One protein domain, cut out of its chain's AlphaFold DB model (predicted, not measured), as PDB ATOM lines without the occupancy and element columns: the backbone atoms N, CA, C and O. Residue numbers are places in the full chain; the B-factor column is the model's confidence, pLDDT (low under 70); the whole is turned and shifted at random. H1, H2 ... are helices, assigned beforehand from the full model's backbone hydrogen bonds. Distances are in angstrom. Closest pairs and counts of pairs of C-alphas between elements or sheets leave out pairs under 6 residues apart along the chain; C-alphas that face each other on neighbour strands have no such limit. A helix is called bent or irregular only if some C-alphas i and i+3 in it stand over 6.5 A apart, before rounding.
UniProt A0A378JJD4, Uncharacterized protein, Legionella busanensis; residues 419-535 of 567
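What this domain is: This is residues 419 to 535 of the 567 residues of an uncharacterized protein of Legionella busanensis (UniProt A0A378JJD4). H1 and H2 form a helical hairpin; H3, H4 and H5 pack on H2, H5 crossing it. The printed part has 117 residues with five named helices, H1 to H5 in order: all helix, compact, radius of gyration of the C-alphas 14.5 A, spans 40 by 34 by 23 A.

How they stand to each other: Start at H1, residues 427 to 452, irregular, with C-alphas 428 and 431 8.4 A apart. It touches the hub H2, residues 456 to 471, at a shallow tilt of 12 degrees, opposite ways, closest at C-alphas 450 and 459, 5.0 A. H2's residues 467 to 471 alone touch H3, residues 487 to 497, closest at C-alphas 470 and 489, 4.8 A. H2's residues 456 to 460 alone touch H4, residues 500 to 506, closest at C-alphas 460 and 506, 6.4 A. H2's residues 464 to 471 alone touch residues 518 to 522 alone of H5, residues 511 to 532, about perpendicular at 74 degrees, closest at C-alphas 467 and 518, 6.1 A. Every O i to N i+4 pair is within hydrogen-bond range in H2, H3 and H4, 20 of 22 in H1, 17 of 18 in H5.

Where its parts are: Find C-alpha 427 at (65.833, 45.784, 9.069); H1 runs 37.3 A. H5 runs 32.8 A to C-alpha 532 at (49.771, 69.458, 25.842).

The domain as a whole: The printed part has no cut; H2 to H3 is a long link. Low-confidence residues include 424 to 431.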
ATOM      1  N   GLN A 419      53.252  33.734  19.896       60.62
ATOM      2  CA  GLN A 419      53.705  33.271  18.577       60.62
ATOM      3  C   GLN A 419      53.177  34.119  17.405       60.62
ATOM      4  O   GLN A 419      53.747  34.090  16.312       60.62
ATOM      5  N   MET A 420      52.113  34.903  17.605       70.44
ATOM      6  CA  MET A 420      51.551  35.770  16.560       70.44
ATOM      7  C   MET A 420      52.460  36.974  16.272       70.44
ATOM      8  O   MET A 420      52.825  37.701  17.192       70.44
ATOM      9  N   LYS A 421      52.761  37.247  14.994       68.19
ATOM     10  CA  LYS A 421      53.515  38.440  14.566       68.19
ATOM     11  C   LYS A 421      52.572  39.630  14.351       68.19
ATOM     12  O   LYS A 421      51.737  39.582  13.451       68.19
ATOM     13  N   LYS A 422      52.725  40.699  15.142       76.38
ATOM     14  CA  LYS A 422      51.779  41.838  15.190       76.38
ATOM     15  C   LYS A 422      52.398  43.148  14.710       76.38
ATOM     16  O   LYS A 422      51.705  44.146  14.505       76.38
ATOM     17  N   VAL A 423      53.715  43.174  14.520       71.81
ATOM     18  CA  VAL A 423      54.470  44.330  14.032       71.81
ATOM     19  C   VAL A 423      55.250  43.960  12.763       71.81
ATOM     20  O   VAL A 423      55.893  42.914  12.669       71.81
ATOM     21  N   SER A 424      55.244  44.853  11.769       64.44
ATOM     22  CA  SER A 424      56.091  44.718  10.581       64.44
ATOM     23  C   SER A 424      57.553  45.058  10.908       64.44
ATOM     24  O   SER A 424      57.855  46.069  11.560       64.44
ATOM     25  N   SER A 425      58.481  44.211  10.464       58.25
ATOM     26  CA  SER A 425      59.918  44.366  10.696       58.25
ATOM     27  C   SER A 425      60.623  44.821   9.416       58.25
ATOM     28  O   SER A 425      60.839  44.007   8.523       58.25
ATOM     29  N   ASN A 426      61.020  46.092   9.353       57.06
ATOM     30  CA  ASN A 426      62.094  46.539   8.461       57.06
ATOM     31  C   ASN A 426      63.428  46.403   9.204       57.06
ATOM     32  O   ASN A 426      63.484  46.682  10.404       57.06
ATOM     33  N   PHE A 427      64.494  46.013   8.499       49.78
ATOM     34  CA  PHE A 427      65.833  45.784   9.069       49.78
ATOM     35  C   PHE A 427      66.329  46.962   9.937       49.78
ATOM     36  O   PHE A 427      66.881  46.749  11.011       49.78
ATOM     37  N   LEU A 428      66.007  48.199   9.537       53.88
ATOM     38  CA  LEU A 428      66.388  49.443  10.222       53.88
ATOM     39  C   LEU A 428      65.652  49.722  11.552       53.88
ATOM     40  O   LEU A 428      66.099  50.562  12.323       53.88
ATOM     41  N   LEU A 429      64.530  49.050  11.845       58.66
ATOM     42  CA  LEU A 429      63.679  49.327  13.021       58.66
ATOM     43  C   LEU A 429      63.405  48.081  13.880       58.66
ATOM     44  O   LEU A 429      62.457  48.066  14.669       58.66
ATOM     45  N   SER A 430      64.218  47.032  13.737       61.16
ATOM     46  CA  SER A 430      64.012  45.721  14.372       61.16
ATOM     47  C   SER A 430      63.905  45.797  15.903       61.16
ATOM     48  O   SER A 430      62.956  45.266  16.472       61.16
ATOM     49  N   LYS A 431      64.788  46.548  16.574       67.94
ATOM     50  CA  LYS A 431      64.779  46.704  18.043       67.94
ATOM     51  C   LYS A 431      63.527  47.424  18.567       67.94
ATOM     52  O   LYS A 431      62.942  47.009  19.565       67.94
ATOM     53  N   SER A 432      63.083  48.473  17.869       70.56
ATOM     54  CA  SER A 432      61.834  49.190  18.179       70.56
ATOM     55  C   SER A 432      60.602  48.318  17.904       70.56
ATOM     56  O   SER A 432      59.644  48.336  18.674       70.56
ATOM     57  N   ALA A 433      60.643  47.499  16.844       72.31
ATOM     58  CA  ALA A 433      59.604  46.521  16.536       72.31
ATOM     59  C   ALA A 433      59.440  45.492  17.662       72.31
ATOM     60  O   ALA A 433      58.326  45.292  18.132       72.31
ATOM     61  N   SER A 434      60.542  44.897  18.128       73.12
ATOM     62  CA  SER A 434      60.534  43.906  19.210       73.12
ATOM     63  C   SER A 434      60.031  44.486  20.532       73.12
ATOM     64  O   SER A 434      59.280  43.825  21.242       73.12
ATOM     65  N   HIS A 435      60.395  45.732  20.855       76.62
ATOM     66  CA  HIS A 435      59.887  46.394  22.057       76.62
ATOM     67  C   HIS A 435      58.373  46.631  21.981       76.62
ATOM     68  O   HIS A 435      57.651  46.321  22.928       76.62
ATOM     69  N   LYS A 436      57.882  47.116  20.834       80.38
ATOM     70  CA  LYS A 436      56.448  47.318  20.601       80.38
ATOM     71  C   LYS A 436      55.673  45.996  20.651       80.38
ATOM     72  O   LYS A 436      54.622  45.928  21.273       80.38
ATOM     73  N   GLU A 437      56.213  44.937  20.053       79.31
ATOM     74  CA  GLU A 437      55.633  43.589  20.097       79.31
ATOM     75  C   GLU A 437      55.492  43.086  21.546       79.31
ATOM     76  O   GLU A 437      54.425  42.618  21.942       79.31
ATOM     77  N   ALA A 438      56.525  43.263  22.377       74.31
ATOM     78  CA  ALA A 438      56.479  42.889  23.790       74.31
ATOM     79  C   ALA A 438      55.420  43.681  24.579       74.31
ATOM     80  O   ALA A 438      54.720  43.114  25.421       74.31
ATOM     81  N   GLN A 439      55.263  44.977  24.289       80.31
ATOM     82  CA  GLN A 439      54.223  45.807  24.901       80.31
ATOM     83  C   GLN A 439      52.815  45.358  24.494       80.31
ATOM     84  O   GLN A 439      51.954  45.229  25.365       80.31
ATOM     85  N   ILE A 440      52.589  45.063  23.207       82.06
ATOM     86  CA  ILE A 440      51.309  44.537  22.703       82.06
ATOM     87  C   ILE A 440      50.976  43.214  23.400       82.06
ATOM     88  O   ILE A 440      49.877  43.056  23.928       82.06
ATOM     89  N   ASN A 441      51.941  42.294  23.479       75.38
ATOM     90  CA  ASN A 441      51.757  41.000  24.142       75.38
ATOM     91  C   ASN A 441      51.398  41.162  25.621       75.38
ATOM     92  O   ASN A 441      50.485  40.503  26.110       75.38
ATOM     93  N   ASN A 442      52.072  42.065  26.336       77.00
ATOM     94  CA  ASN A 442      51.761  42.318  27.738       77.00
ATOM     95  C   ASN A 442      50.343  42.889  27.917       77.00
ATOM     96  O   ASN A 442      49.603  42.440  28.789       77.00
ATOM     97  N   LYS A 443      49.930  43.838  27.069       84.06
ATOM     98  CA  LYS A 443      48.591  44.441  27.143       84.06
ATOM     99  C   LYS A 443      47.477  43.465  26.768       84.06
ATOM    100  O   LYS A 443      46.459  43.447  27.451       84.06
ATOM    101  N   LEU A 444      47.696  42.592  25.784       80.81
ATOM    102  CA  LEU A 444      46.775  41.494  25.467       80.81
ATOM    103  C   LEU A 444      46.610  40.530  26.644       80.81
ATOM    104  O   LEU A 444      45.488  40.186  26.998       80.81
ATOM    105  N   ARG A 445      47.711  40.126  27.290       75.50
ATOM    106  CA  ARG A 445      47.662  39.244  28.469       75.50
ATOM    107  C   ARG A 445      46.863  39.854  29.614       75.50
ATOM    108  O   ARG A 445      46.070  39.162  30.243       75.50
ATOM    109  N   ILE A 446      47.077  41.141  29.880       76.75
ATOM    110  CA  ILE A 446      46.355  41.878  30.921       76.75
ATOM    111  C   ILE A 446      44.863  41.973  30.566       76.75
ATOM    112  O   ILE A 446      44.023  41.675  31.411       76.75
ATOM    113  N   LEU A 447      44.535  42.302  29.311       81.31
ATOM    114  CA  LEU A 447      43.158  42.366  28.819       81.31
ATOM    115  C   LEU A 447      42.426  41.029  28.993       81.31
ATOM    116  O   LEU A 447      41.354  41.003  29.592       81.31
ATOM    117  N   TYR A 448      43.021  39.922  28.537       79.69
ATOM    118  CA  TYR A 448      42.425  38.594  28.701       79.69
ATOM    119  C   TYR A 448      42.314  38.186  30.175       79.69
ATOM    120  O   TYR A 448      41.305  37.613  30.569       79.69
ATOM    121  N   SER A 449      43.281  38.561  31.020       74.19
ATOM    122  CA  SER A 449      43.192  38.290  32.457       74.19
ATOM    123  C   SER A 449      42.037  39.032  33.139       74.19
ATOM    124  O   SER A 449      41.501  38.506  34.112       74.19
ATOM    125  N   TYR A 450      41.690  40.250  32.714       77.56
ATOM    126  CA  TYR A 450      40.527  40.967  33.254       77.56
ATOM    127  C   TYR A 450      39.216  40.423  32.688       77.56
ATOM    128  O   TYR A 450      38.259  40.223  33.434       77.56
ATOM    129  N   ALA A 451      39.212  40.112  31.391       72.50
ATOM    130  CA  ALA A 451      38.097  39.496  30.686       72.50
ATOM    131  C   ALA A 451      37.659  38.168  31.334       72.50
ATOM    132  O   ALA A 451      36.471  37.957  31.566       72.50
ATOM    133  N   GLU A 452      38.605  37.301  31.696       66.88
ATOM    134  CA  GLU A 452      38.319  36.020  32.358       66.88
ATOM    135  C   GLU A 452      37.773  36.175  33.782       66.88
ATOM    136  O   GLU A 452      36.962  35.368  34.221       66.88
ATOM    137  N   ARG A 453      38.170  37.231  34.501       69.88
ATOM    138  CA  ARG A 453      37.681  37.513  35.863       69.88
ATOM    139  C   ARG A 453      36.324  38.221  35.884       69.88
ATOM    140  O   ARG A 453      35.825  38.515  36.966       69.88
ATOM    141  N   GLY A 454      35.757  38.540  34.717       71.06
ATOM    142  CA  GLY A 454      34.545  39.352  34.607       71.06
ATOM    143  C   GLY A 454      34.732  40.809  35.050       71.06
ATOM    144  O   GLY A 454      33.751  41.492  35.330       71.06
ATOM    145  N   ASP A 455      35.973  41.301  35.129       76.69
ATOM    146  CA  ASP A 455      36.270  42.693  35.482       76.69
ATOM    147  C   ASP A 455      36.133  43.584  34.242       76.69
ATOM    148  O   ASP A 455      37.103  43.877  33.537       76.69
ATOM    149  N   GLU A 456      34.901  44.005  33.956       80.12
ATOM    150  CA  GLU A 456      34.588  44.833  32.787       80.12
ATOM    151  C   GLU A 456      35.323  46.181  32.791       80.12
ATOM    152  O   GLU A 456      35.695  46.691  31.732       80.12
ATOM    153  N   ILE A 457      35.546  46.773  33.969       80.69
ATOM    154  CA  ILE A 457      36.205  48.077  34.105       80.69
ATOM    155  C   ILE A 457      37.698  47.928  33.790       80.69
ATOM    156  O   ILE A 457      38.248  48.694  32.990       80.69
ATOM    157  N   GLY A 458      38.348  46.917  34.374       80.12
ATOM    158  CA  GLY A 458      39.742  46.574  34.097       80.12
ATOM    159  C   GLY A 458      39.970  46.168  32.639       80.12
ATOM    160  O   GLY A 458      40.956  46.593  32.025       80.12
ATOM    161  N   ALA A 459      39.028  45.422  32.052       82.19
ATOM    162  CA  ALA A 459      39.069  45.016  30.651       82.19
ATOM    163  C   ALA A 459      38.967  46.222  29.705       82.19
ATOM    164  O   ALA A 459      39.831  46.386  28.846       82.19
ATOM    165  N   LYS A 460      37.994  47.125  29.905       85.38
ATOM    166  CA  LYS A 460      37.838  48.347  29.088       85.38
ATOM    167  C   LYS A 460      39.061  49.260  29.160       85.38
ATOM    168  O   LYS A 460      39.554  49.721  28.138       85.38
ATOM    169  N   LYS A 461      39.628  49.457  30.353       86.94
ATOM    170  CA  LYS A 461      40.861  50.242  30.509       86.94
ATOM    171  C   LYS A 461      42.049  49.609  29.774       86.94
ATOM    172  O   LYS A 461      42.830  50.304  29.128       86.94
ATOM    173  N   SER A 462      42.193  48.290  29.872       87.00
ATOM    174  CA  SER A 462      43.282  47.558  29.213       87.00
ATOM    175  C   SER A 462      43.121  47.532  27.693       87.00
ATOM    176  O   SER A 462      44.118  47.550  26.972       87.00
ATOM    177  N   TRP A 463      41.876  47.528  27.214       91.81
ATOM    178  CA  TRP A 463      41.525  47.682  25.807       91.81
ATOM    179  C   TRP A 463      41.965  49.039  25.259       91.81
ATOM    180  O   TRP A 463      42.699  49.072  24.274       91.81
ATOM    181  N   ASP A 464      41.641  50.139  25.943       89.81
ATOM    182  CA  ASP A 464      42.078  51.482  25.541       89.81
ATOM    183  C   ASP A 464      43.607  51.568  25.420       89.81
ATOM    184  O   ASP A 464      44.154  52.066  24.433       89.81
ATOM    185  N   GLU A 465      44.323  51.027  26.407       90.50
ATOM    186  CA  GLU A 465      45.785  50.998  26.408       90.50
ATOM    187  C   GLU A 465      46.352  50.133  25.271       90.50
ATOM    188  O   GLU A 465      47.333  50.524  24.633       90.50
ATOM    189  N   LEU A 466      45.738  48.982  24.986       91.75
ATOM    190  CA  LEU A 466      46.125  48.109  23.880       91.75
ATOM    191  C   LEU A 466      45.908  48.788  22.520       91.75
ATOM    192  O   LEU A 466      46.808  48.754  21.678       91.75
ATOM    193  N   CYS A 467      44.764  49.447  22.322       91.81
ATOM    194  CA  CYS A 467      44.455  50.225  21.122       91.81
ATOM    195  C   CYS A 467      45.524  51.287  20.862       91.81
ATOM    196  O   CYS A 467      46.042  51.389  19.748       91.81
ATOM    197  N   LEU A 468      45.923  52.026  21.900       90.94
ATOM    198  CA  LEU A 468      46.959  53.053  21.793       90.94
ATOM    199  C   LEU A 468      48.336  52.469  21.473       90.94
ATOM    200  O   LEU A 468      49.012  52.972  20.574       90.94
ATOM    201  N   VAL A 469      48.745  51.389  22.144       90.06
ATOM    202  CA  VAL A 469      50.022  50.721  21.842       90.06
ATOM    203  C   VAL A 469      50.022  50.216  20.397       90.06
ATOM    204  O   VAL A 469      50.976  50.452  19.659       90.06
ATOM    205  N   CYS A 470      48.943  49.586  19.932       88.00
ATOM    206  CA  CYS A 470      48.829  49.131  18.547       88.00
ATOM    207  C   CYS A 470      48.875  50.305  17.552       88.00
ATOM    208  O   CYS A 470      49.636  50.260  16.578       88.00
ATOM    209  N   ALA A 471      48.167  51.398  17.831       90.25
ATOM    210  CA  ALA A 471      48.080  52.579  16.975       90.25
ATOM    211  C   ALA A 471      49.325  53.484  16.987       90.25
ATOM    212  O   ALA A 471      49.448  54.362  16.135       90.25
ATOM    213  N   GLU A 472      50.267  53.300  17.918       88.12
ATOM    214  CA  GLU A 472      51.436  54.180  18.041       88.12
ATOM    215  C   GLU A 472      52.345  54.111  16.801       88.12
ATOM    216  O   GLU A 472      52.829  53.043  16.399       88.12
ATOM    217  N   ARG A 473      52.614  55.262  16.182       81.50
ATOM    218  CA  ARG A 473      53.559  55.364  15.068       81.50
ATOM    219  C   ARG A 473      54.989  55.374  15.611       81.50
ATOM    220  O   ARG A 473      55.348  56.214  16.424       81.50
ATOM    221  N   ARG A 474      55.831  54.456  15.119       72.31
ATOM    222  CA  ARG A 474      57.254  54.346  15.517       72.31
ATOM    223  C   ARG A 474      58.117  55.518  15.034       72.31
ATOM    224  O   ARG A 474      59.179  55.757  15.593       72.31
ATOM    225  N   PHE A 475      57.669  56.223  13.998       66.75
ATOM    226  CA  PHE A 475      58.320  57.414  13.462       66.75
ATOM    227  C   PHE A 475      57.238  58.386  12.987       66.75
ATOM    228  O   PHE A 475      56.425  58.029  12.136       66.75
ATOM    229  N   CYS A 476      57.188  59.581  13.574       66.06
ATOM    230  CA  CYS A 476      56.211  60.611  13.224       66.06
ATOM    231  C   CYS A 476      56.837  62.003  13.408       66.06
ATOM    232  O   CYS A 476      56.622  62.629  14.443       66.06
ATOM    233  N   PRO A 477      57.653  62.473  12.448       53.69
ATOM    234  CA  PRO A 477      58.292  63.783  12.552       53.69
ATOM    235  C   PRO A 477      57.281  64.931  12.407       53.69
ATOM    236  O   PRO A 477      57.476  65.978  13.009       53.69
ATOM    237  N   LEU A 478      56.184  64.726  11.665       58.50
ATOM    238  CA  LEU A 478      55.074  65.671  11.520       58.50
ATOM    239  C   LEU A 478      53.755  64.884  11.408       58.50
ATOM    240  O   LEU A 478      53.574  64.114  10.463       58.50
ATOM    241  N   GLY A 479      52.855  65.035  12.386       67.06
ATOM    242  CA  GLY A 479      51.526  64.407  12.394       67.06
ATOM    243  C   GLY A 479      51.112  63.788  13.736       67.06
ATOM    244  O   GLY A 479      51.820  63.878  14.737       67.06
ATOM    245  N   ASN A 480      49.943  63.141  13.740       79.19
ATOM    246  CA  ASN A 480      49.374  62.477  14.913       79.19
ATOM    247  C   ASN A 480      50.234  61.293  15.389       79.19
ATOM    248  O   ASN A 480      50.617  60.437  14.588       79.19
ATOM    249  N   LYS A 481      50.478  61.213  16.707       84.12
ATOM    250  CA  LYS A 481      51.275  60.145  17.341       84.12
ATOM    251  C   LYS A 481      50.645  58.759  17.146       84.12
ATOM    252  O   LYS A 481      51.364  57.775  16.962       84.12
ATOM    253  N   TYR A 482      49.318  58.688  17.171       90.25
ATOM    254  CA  TYR A 482      48.556  57.451  17.012       90.25
ATOM    255  C   TYR A 482      47.762  57.460  15.704       90.25
ATOM    256  O   TYR A 482      47.234  58.496  15.301       90.25
ATOM    257  N   SER A 483      47.664  56.311  15.037       87.56
ATOM    258  CA  SER A 483      46.926  56.142  13.783       87.56
ATOM    259  C   SER A 483      46.445  54.710  13.615       87.56
ATOM    260  O   SER A 483      47.162  53.761  13.929       87.56
ATOM    261  N   ILE A 484      45.241  54.568  13.067       87.88
ATOM    262  CA  ILE A 484      44.641  53.268  12.757       87.88
ATOM    263  C   ILE A 484      45.357  52.540  11.606       87.88
ATOM    264  O   ILE A 484      45.249  51.326  11.462       87.88
ATOM    265  N   ASP A 485      46.160  53.256  10.818       84.88
ATOM    266  CA  ASP A 485      46.838  52.702   9.645       84.88
ATOM    267  C   ASP A 485      48.075  51.867   9.982       84.88
ATOM    268  O   ASP A 485      48.687  51.275   9.086       84.88
ATOM    269  N   THR A 486      48.475  51.800  11.256       85.75
ATOM    270  CA  THR A 486      49.606  50.962  11.650       85.75
ATOM    271  C   THR A 486      49.291  49.485  11.415       85.75
ATOM    272  O   THR A 486      48.166  49.015  11.574       85.75
ATOM    273  N   HIS A 487      50.327  48.710  11.087       84.12
ATOM    274  CA  HIS A 487      50.191  47.263  10.913       84.12
ATOM    275  C   HIS A 487      49.598  46.579  12.160       84.12
ATOM    276  O   HIS A 487      48.767  45.688  12.039       84.12
ATOM    277  N   SER A 488      49.977  47.045  13.352       86.00
ATOM    278  CA  SER A 488      49.500  46.499  14.625       86.00
ATOM    279  C   SER A 488      48.052  46.871  14.941       86.00
ATOM    280  O   SER A 488      47.353  46.061  15.539       86.00
ATOM    281  N   ALA A 489      47.573  48.051  14.528       85.75
ATOM    282  CA  ALA A 489      46.162  48.416  14.664       85.75
ATOM    283  C   ALA A 489      45.281  47.602  13.705       85.75
ATOM    284  O   ALA A 489      44.279  47.039  14.132       85.75
ATOM    285  N   LYS A 490      45.708  47.433  12.446       87.88
ATOM    286  CA  LYS A 490      45.024  46.551  11.483       87.88
ATOM    287  C   LYS A 490      44.981  45.098  11.956       87.88
ATOM    288  O   LYS A 490      43.965  44.430  11.800       87.88
ATOM    289  N   TRP A 491      46.074  44.618  12.554       89.31
ATOM    290  CA  TRP A 491      46.114  43.301  13.186       89.31
ATOM    291  C   TRP A 491      45.114  43.203  14.348       89.31
ATOM    292  O   TRP A 491      44.351  42.245  14.390       89.31
ATOM    293  N   LEU A 492      45.084  44.194  15.247       88.12
ATOM    294  CA  LEU A 492      44.198  44.203  16.415       88.12
ATOM    295  C   LEU A 492      42.719  44.151  16.012       88.12
ATOM    296  O   LEU A 492      41.971  43.360  16.578       88.12
ATOM    297  N   ILE A 493      42.322  44.949  15.019       86.81
ATOM    298  CA  ILE A 493      40.948  44.987  14.495       86.81
ATOM    299  C   ILE A 493      40.547  43.604  13.980       86.81
ATOM    300  O   ILE A 493      39.587  43.022  14.474       86.81
ATOM    301  N   LYS A 494      41.357  43.016  13.091       84.81
ATOM    302  CA  LYS A 494      41.100  41.679  12.538       84.81
ATOM    303  C   LYS A 494      41.077  40.583  13.610       84.81
ATOM    304  O   LYS A 494      40.326  39.619  13.500       84.81
ATOM    305  N   HIS A 495      41.931  40.700  14.628       84.06
ATOM    306  CA  HIS A 495      42.001  39.746  15.738       84.06
ATOM    307  C   HIS A 495      40.723  39.773  16.581       84.06
ATOM    308  O   HIS A 495      40.197  38.724  16.937       84.06
ATOM    309  N   VAL A 496      40.194  40.965  16.857       84.06
ATOM    310  CA  VAL A 496      38.977  41.152  17.662       84.06
ATOM    311  C   VAL A 496      37.725  40.806  16.863       84.06
ATOM    312  O   VAL A 496      36.814  40.201  17.417       84.06
ATOM    313  N   GLU A 497      37.688  41.091  15.559       82.19
ATOM    314  CA  GLU A 497      36.611  40.663  14.647       82.19
ATOM    315  C   GLU A 497      36.388  39.139  14.659       82.19
ATOM    316  O   GLU A 497      35.262  38.686  14.471       82.19
ATOM    317  N   GLY A 498      37.437  38.351  14.922       75.69
ATOM    318  CA  GLY A 498      37.374  36.890  15.016       75.69
ATOM    319  C   GLY A 498      37.185  36.308  16.428       75.69
ATOM    320  O   GLY A 498      37.094  35.088  16.545       75.69
ATOM    321  N   ASP A 499      37.146  37.125  17.490       79.06
ATOM    322  CA  ASP A 499      37.044  36.673  18.892       79.06
ATOM    323  C   ASP A 499      35.714  37.142  19.524       79.06
ATOM    324  O   ASP A 499      35.640  38.185  20.179       79.06
ATOM    325  N   GLU A 500      34.644  36.353  19.330       78.06
ATOM    326  CA  GLU A 500      33.283  36.634  19.840       78.06
ATOM    327  C   GLU A 500      33.242  36.855  21.363       78.06
ATOM    328  O   GLU A 500      32.443  37.647  21.873       78.06
ATOM    329  N   GLN A 501      34.116  36.174  22.111       73.31
ATOM    330  CA  GLN A 501      34.197  36.308  23.565       73.31
ATOM    331  C   GLN A 501      34.731  37.689  23.949       73.31
ATOM    332  O   GLN A 501      34.183  38.342  24.839       73.31
ATOM    333  N   LEU A 502      35.777  38.151  23.263       76.56
ATOM    334  CA  LEU A 502      36.352  39.468  23.498       76.56
ATOM    335  C   LEU A 502      35.387  40.585  23.072       76.56
ATOM    336  O   LEU A 502      35.221  41.553  23.814       76.56
ATOM    337  N   GLN A 503      34.676  40.420  21.951       81.25
ATOM    338  CA  GLN A 503      33.628  41.357  21.521       81.25
ATOM    339  C   GLN A 503      32.526  41.507  22.572       81.25
ATOM    340  O   GLN A 503      32.161  42.628  22.933       81.25
ATOM    341  N   LYS A 504      32.043  40.389  23.126       80.19
ATOM    342  CA  LYS A 504      31.011  40.389  24.170       80.19
ATOM    343  C   LYS A 504      31.450  41.164  25.415       80.19
ATOM    344  O   LYS A 504      30.666  41.946  25.946       80.19
ATOM    345  N   ILE A 505      32.690  40.970  25.861       76.75
ATOM    346  CA  ILE A 505      33.241  41.603  27.074       76.75
ATOM    347  C   ILE A 505      33.470  43.105  26.872       76.75
ATOM    348  O   ILE A 505      33.282  43.899  27.792       76.75
ATOM    349  N   LEU A 506      33.828  43.510  25.655       78.88
ATOM    350  CA  LEU A 506      34.006  44.915  25.288       78.88
ATOM    351  C   LEU A 506      32.688  45.610  24.907       78.88
ATOM    352  O   LEU A 506      32.668  46.824  24.708       78.88
ATOM    353  N   GLY A 507      31.576  44.871  24.838       78.25
ATOM    354  CA  GLY A 507      30.271  45.402  24.442       78.25
ATOM    355  C   GLY A 507      30.173  45.753  22.954       78.25
ATOM    356  O   GLY A 507      29.365  46.602  22.578       78.25
ATOM    357  N   ILE A 508      30.988  45.117  22.108       81.12
ATOM    358  CA  ILE A 508      31.040  45.344  20.662       81.12
ATOM    359  C   ILE A 508      30.034  44.409  19.981       81.12
ATOM    360  O   ILE A 508      30.110  43.192  20.132       81.12
ATOM    361  N   LYS A 509      29.052  44.976  19.267       74.38
ATOM    362  CA  LYS A 509      27.921  44.225  18.683       74.38
ATOM    363  C   LYS A 509      28.105  43.848  17.206       74.38
ATOM    364  O   LYS A 509      27.316  43.063  16.691       74.38
ATOM    365  N   SER A 510      29.098  44.419  16.528       71.88
ATOM    366  CA  SER A 510      29.423  44.168  15.119       71.88
ATOM    367  C   SER A 510      30.883  44.534  14.831       71.88
ATOM    368  O   SER A 510      31.498  45.277  15.596       71.88
ATOM    369  N   SER A 511      31.435  44.034  13.721       62.00
ATOM    370  CA  SER A 511      32.798  44.350  13.258       62.00
ATOM    371  C   SER A 511      33.016  45.849  13.029       62.00
ATOM    372  O   SER A 511      34.047  46.386  13.427       62.00
ATOM    373  N   ASP A 512      32.021  46.546  12.477       64.38
ATOM    374  CA  ASP A 512      32.117  47.978  12.157       64.38
ATOM    375  C   ASP A 512      32.287  48.840  13.423       64.38
ATOM    376  O   ASP A 512      33.042  49.812  13.429       64.38
ATOM    377  N   LEU A 513      31.707  48.402  14.549       77.38
ATOM    378  CA  LEU A 513      31.863  49.050  15.855       77.38
ATOM    379  C   LEU A 513      33.274  48.880  16.451       77.38
ATOM    380  O   LEU A 513      33.675  49.684  17.290       77.38
ATOM    381  N   VAL A 514      34.050  47.866  16.036       82.06
ATOM    382  CA  VAL A 514      35.449  47.693  16.486       82.06
ATOM    383  C   VAL A 514      36.318  48.816  15.920       82.06
ATOM    384  O   VAL A 514      37.127  49.403  16.639       82.06
ATOM    385  N   ILE A 515      36.142  49.127  14.633       85.56
ATOM    386  CA  ILE A 515      36.892  50.182  13.941       85.56
ATOM    387  C   ILE A 515      36.563  51.543  14.556       85.56
ATOM    388  O   ILE A 515      37.487  52.280  14.902       85.56
ATOM    389  N   GLU A 516      35.276  51.842  14.745       84.75
ATOM    390  CA  GLU A 516      34.808  53.098  15.346       84.75
ATOM    391  C   GLU A 516      35.384  53.303  16.754       84.75
ATOM    392  O   GLU A 516      35.985  54.340  17.033       84.75
ATOM    393  N   GLN A 517      35.331  52.284  17.618       86.69
ATOM    394  CA  GLN A 517      35.890  52.385  18.970       86.69
ATOM    395  C   GLN A 517      37.404  52.628  18.975       86.69
ATOM    396  O   GLN A 517      37.908  53.450  19.743       86.69
ATOM    397  N   VAL A 518      38.153  51.928  18.116       88.25
ATOM    398  CA  VAL A 518      39.603  52.131  17.995       88.25
ATOM    399  C   VAL A 518      39.906  53.553  17.507       88.25
ATOM    400  O   VAL A 518      40.830  54.190  18.019       88.25
ATOM    401  N   GLN A 519      39.132  54.073  16.549       88.00
ATOM    402  CA  GLN A 519      39.274  55.444  16.049       88.00
ATOM    403  C   GLN A 519      38.980  56.484  17.133       88.00
ATOM    404  O   GLN A 519      39.793  57.393  17.309       88.00
ATOM    405  N   ASP A 520      37.911  56.316  17.908       89.50
ATOM    406  CA  ASP A 520      37.538  57.227  18.994       89.50
ATOM    407  C   ASP A 520      38.638  57.335  20.058       89.50
ATOM    408  O   ASP A 520      39.041  58.437  20.450       89.50
ATOM    409  N   ILE A 521      39.197  56.195  20.480       91.12
ATOM    410  CA  ILE A 521      40.301  56.137  21.451       91.12
ATOM    411  C   ILE A 521      41.534  56.880  20.909       91.12
ATOM    412  O   ILE A 521      42.160  57.679  21.616       91.12
ATOM    413  N   ILE A 522      41.876  56.652  19.637       90.50
ATOM    414  CA  ILE A 522      43.002  57.306  18.956       90.50
ATOM    415  C   ILE A 522      42.779  58.818  18.846       90.50
ATOM    416  O   ILE A 522      43.688  59.597  19.151       90.50
ATOM    417  N   MET A 523      41.593  59.245  18.410       87.25
ATOM    418  CA  MET A 523      41.241  60.653  18.220       87.25
ATOM    419  C   MET A 523      41.289  61.409  19.541       87.25
ATOM    420  O   MET A 523      41.982  62.426  19.634       87.25
ATOM    421  N   LYS A 524      40.654  60.865  20.586       88.50
ATOM    422  CA  LYS A 524      40.694  61.427  21.939       88.50
ATOM    423  C   LYS A 524      42.132  61.599  22.419       88.50
ATOM    424  O   LYS A 524      42.501  62.667  22.909       88.50
ATOM    425  N   LYS A 525      42.983  60.586  22.225       89.69
ATOM    426  CA  LYS A 525      44.366  60.654  22.704       89.69
ATOM    427  C   LYS A 525      45.239  61.629  21.922       89.69
ATOM    428  O   LYS A 525      46.073  62.312  22.517       89.69
ATOM    429  N   ASN A 526      45.064  61.709  20.606       85.38
ATOM    430  CA  ASN A 526      45.763  62.696  19.787       85.38
ATOM    431  C   ASN A 526      45.324  64.127  20.139       85.38
ATOM    432  O   ASN A 526      46.185  64.997  20.249       85.38
ATOM    433  N   ALA A 527      44.034  64.361  20.406       82.06
ATOM    434  CA  ALA A 527      43.533  65.654  20.877       82.06
ATOM    435  C   ALA A 527      44.136  66.040  22.243       82.06
ATOM    436  O   ALA A 527      44.641  67.151  22.407       82.06
ATOM    437  N   GLU A 528      44.189  65.108  23.205       84.00
ATOM    438  CA  GLU A 528      44.859  65.320  24.501       84.00
ATOM    439  C   GLU A 528      46.339  65.712  24.350       84.00
ATOM    440  O   GLU A 528      46.847  66.545  25.104       84.00
ATOM    441  N   LEU A 529      47.054  65.098  23.401       79.75
ATOM    442  CA  LEU A 529      48.459  65.408  23.133       79.75
ATOM    443  C   LEU A 529      48.632  66.753  22.422       79.75
ATOM    444  O   LEU A 529      49.560  67.490  22.758       79.75
ATOM    445  N   ALA A 530      47.727  67.100  21.504       71.19
ATOM    446  CA  ALA A 530      47.704  68.406  20.854       71.19
ATOM    447  C   ALA A 530      47.533  69.533  21.887       71.19
ATOM    448  O   ALA A 530      48.299  70.491  21.871       71.19
ATOM    449  N   HIS A 531      46.643  69.366  22.871       65.06
ATOM    450  CA  HIS A 531      46.468  70.323  23.971       65.06
ATOM    451  C   HIS A 531      47.697  70.475  24.891       65.06
ATOM    452  O   HIS A 531      47.855  71.516  25.532       65.06
ATOM    453  N   LYS A 532      48.574  69.464  24.974       63.94
ATOM    454  CA  LYS A 532      49.771  69.458  25.842       63.94
ATOM    455  C   LYS A 532      51.050  69.950  25.153       63.94
ATOM    456  O   LYS A 532      52.042  70.187  25.839       63.94
ATOM    457  N   SER A 533      51.047  70.118  23.831       62.28
ATOM    458  CA  SER A 533      52.192  70.642  23.080       62.28
ATOM    459  C   SER A 533      52.346  72.156  23.286       62.28
ATOM    460  O   SER A 533      51.424  72.931  23.021       62.28
ATOM    461  N   SER A 534      53.531  72.608  23.717       55.38
ATOM    462  CA  SER A 534      53.866  74.036  23.849       55.38
ATOM    463  C   SER A 534      53.705  74.812  22.537       55.38
ATOM    464  O   SER A 534      53.423  76.011  22.561       55.38
ATOM    465  N   ASP A 535      53.829  74.127  21.399       56.81
ATOM    466  CA  ASP A 535      53.711  74.714  20.062       56.81
ATOM    467  C   ASP A 535      52.257  74.884  19.620       56.81
ATOM    468  O   ASP A 535      51.953  75.807  18.863       56.81
TER     469      ASP A 535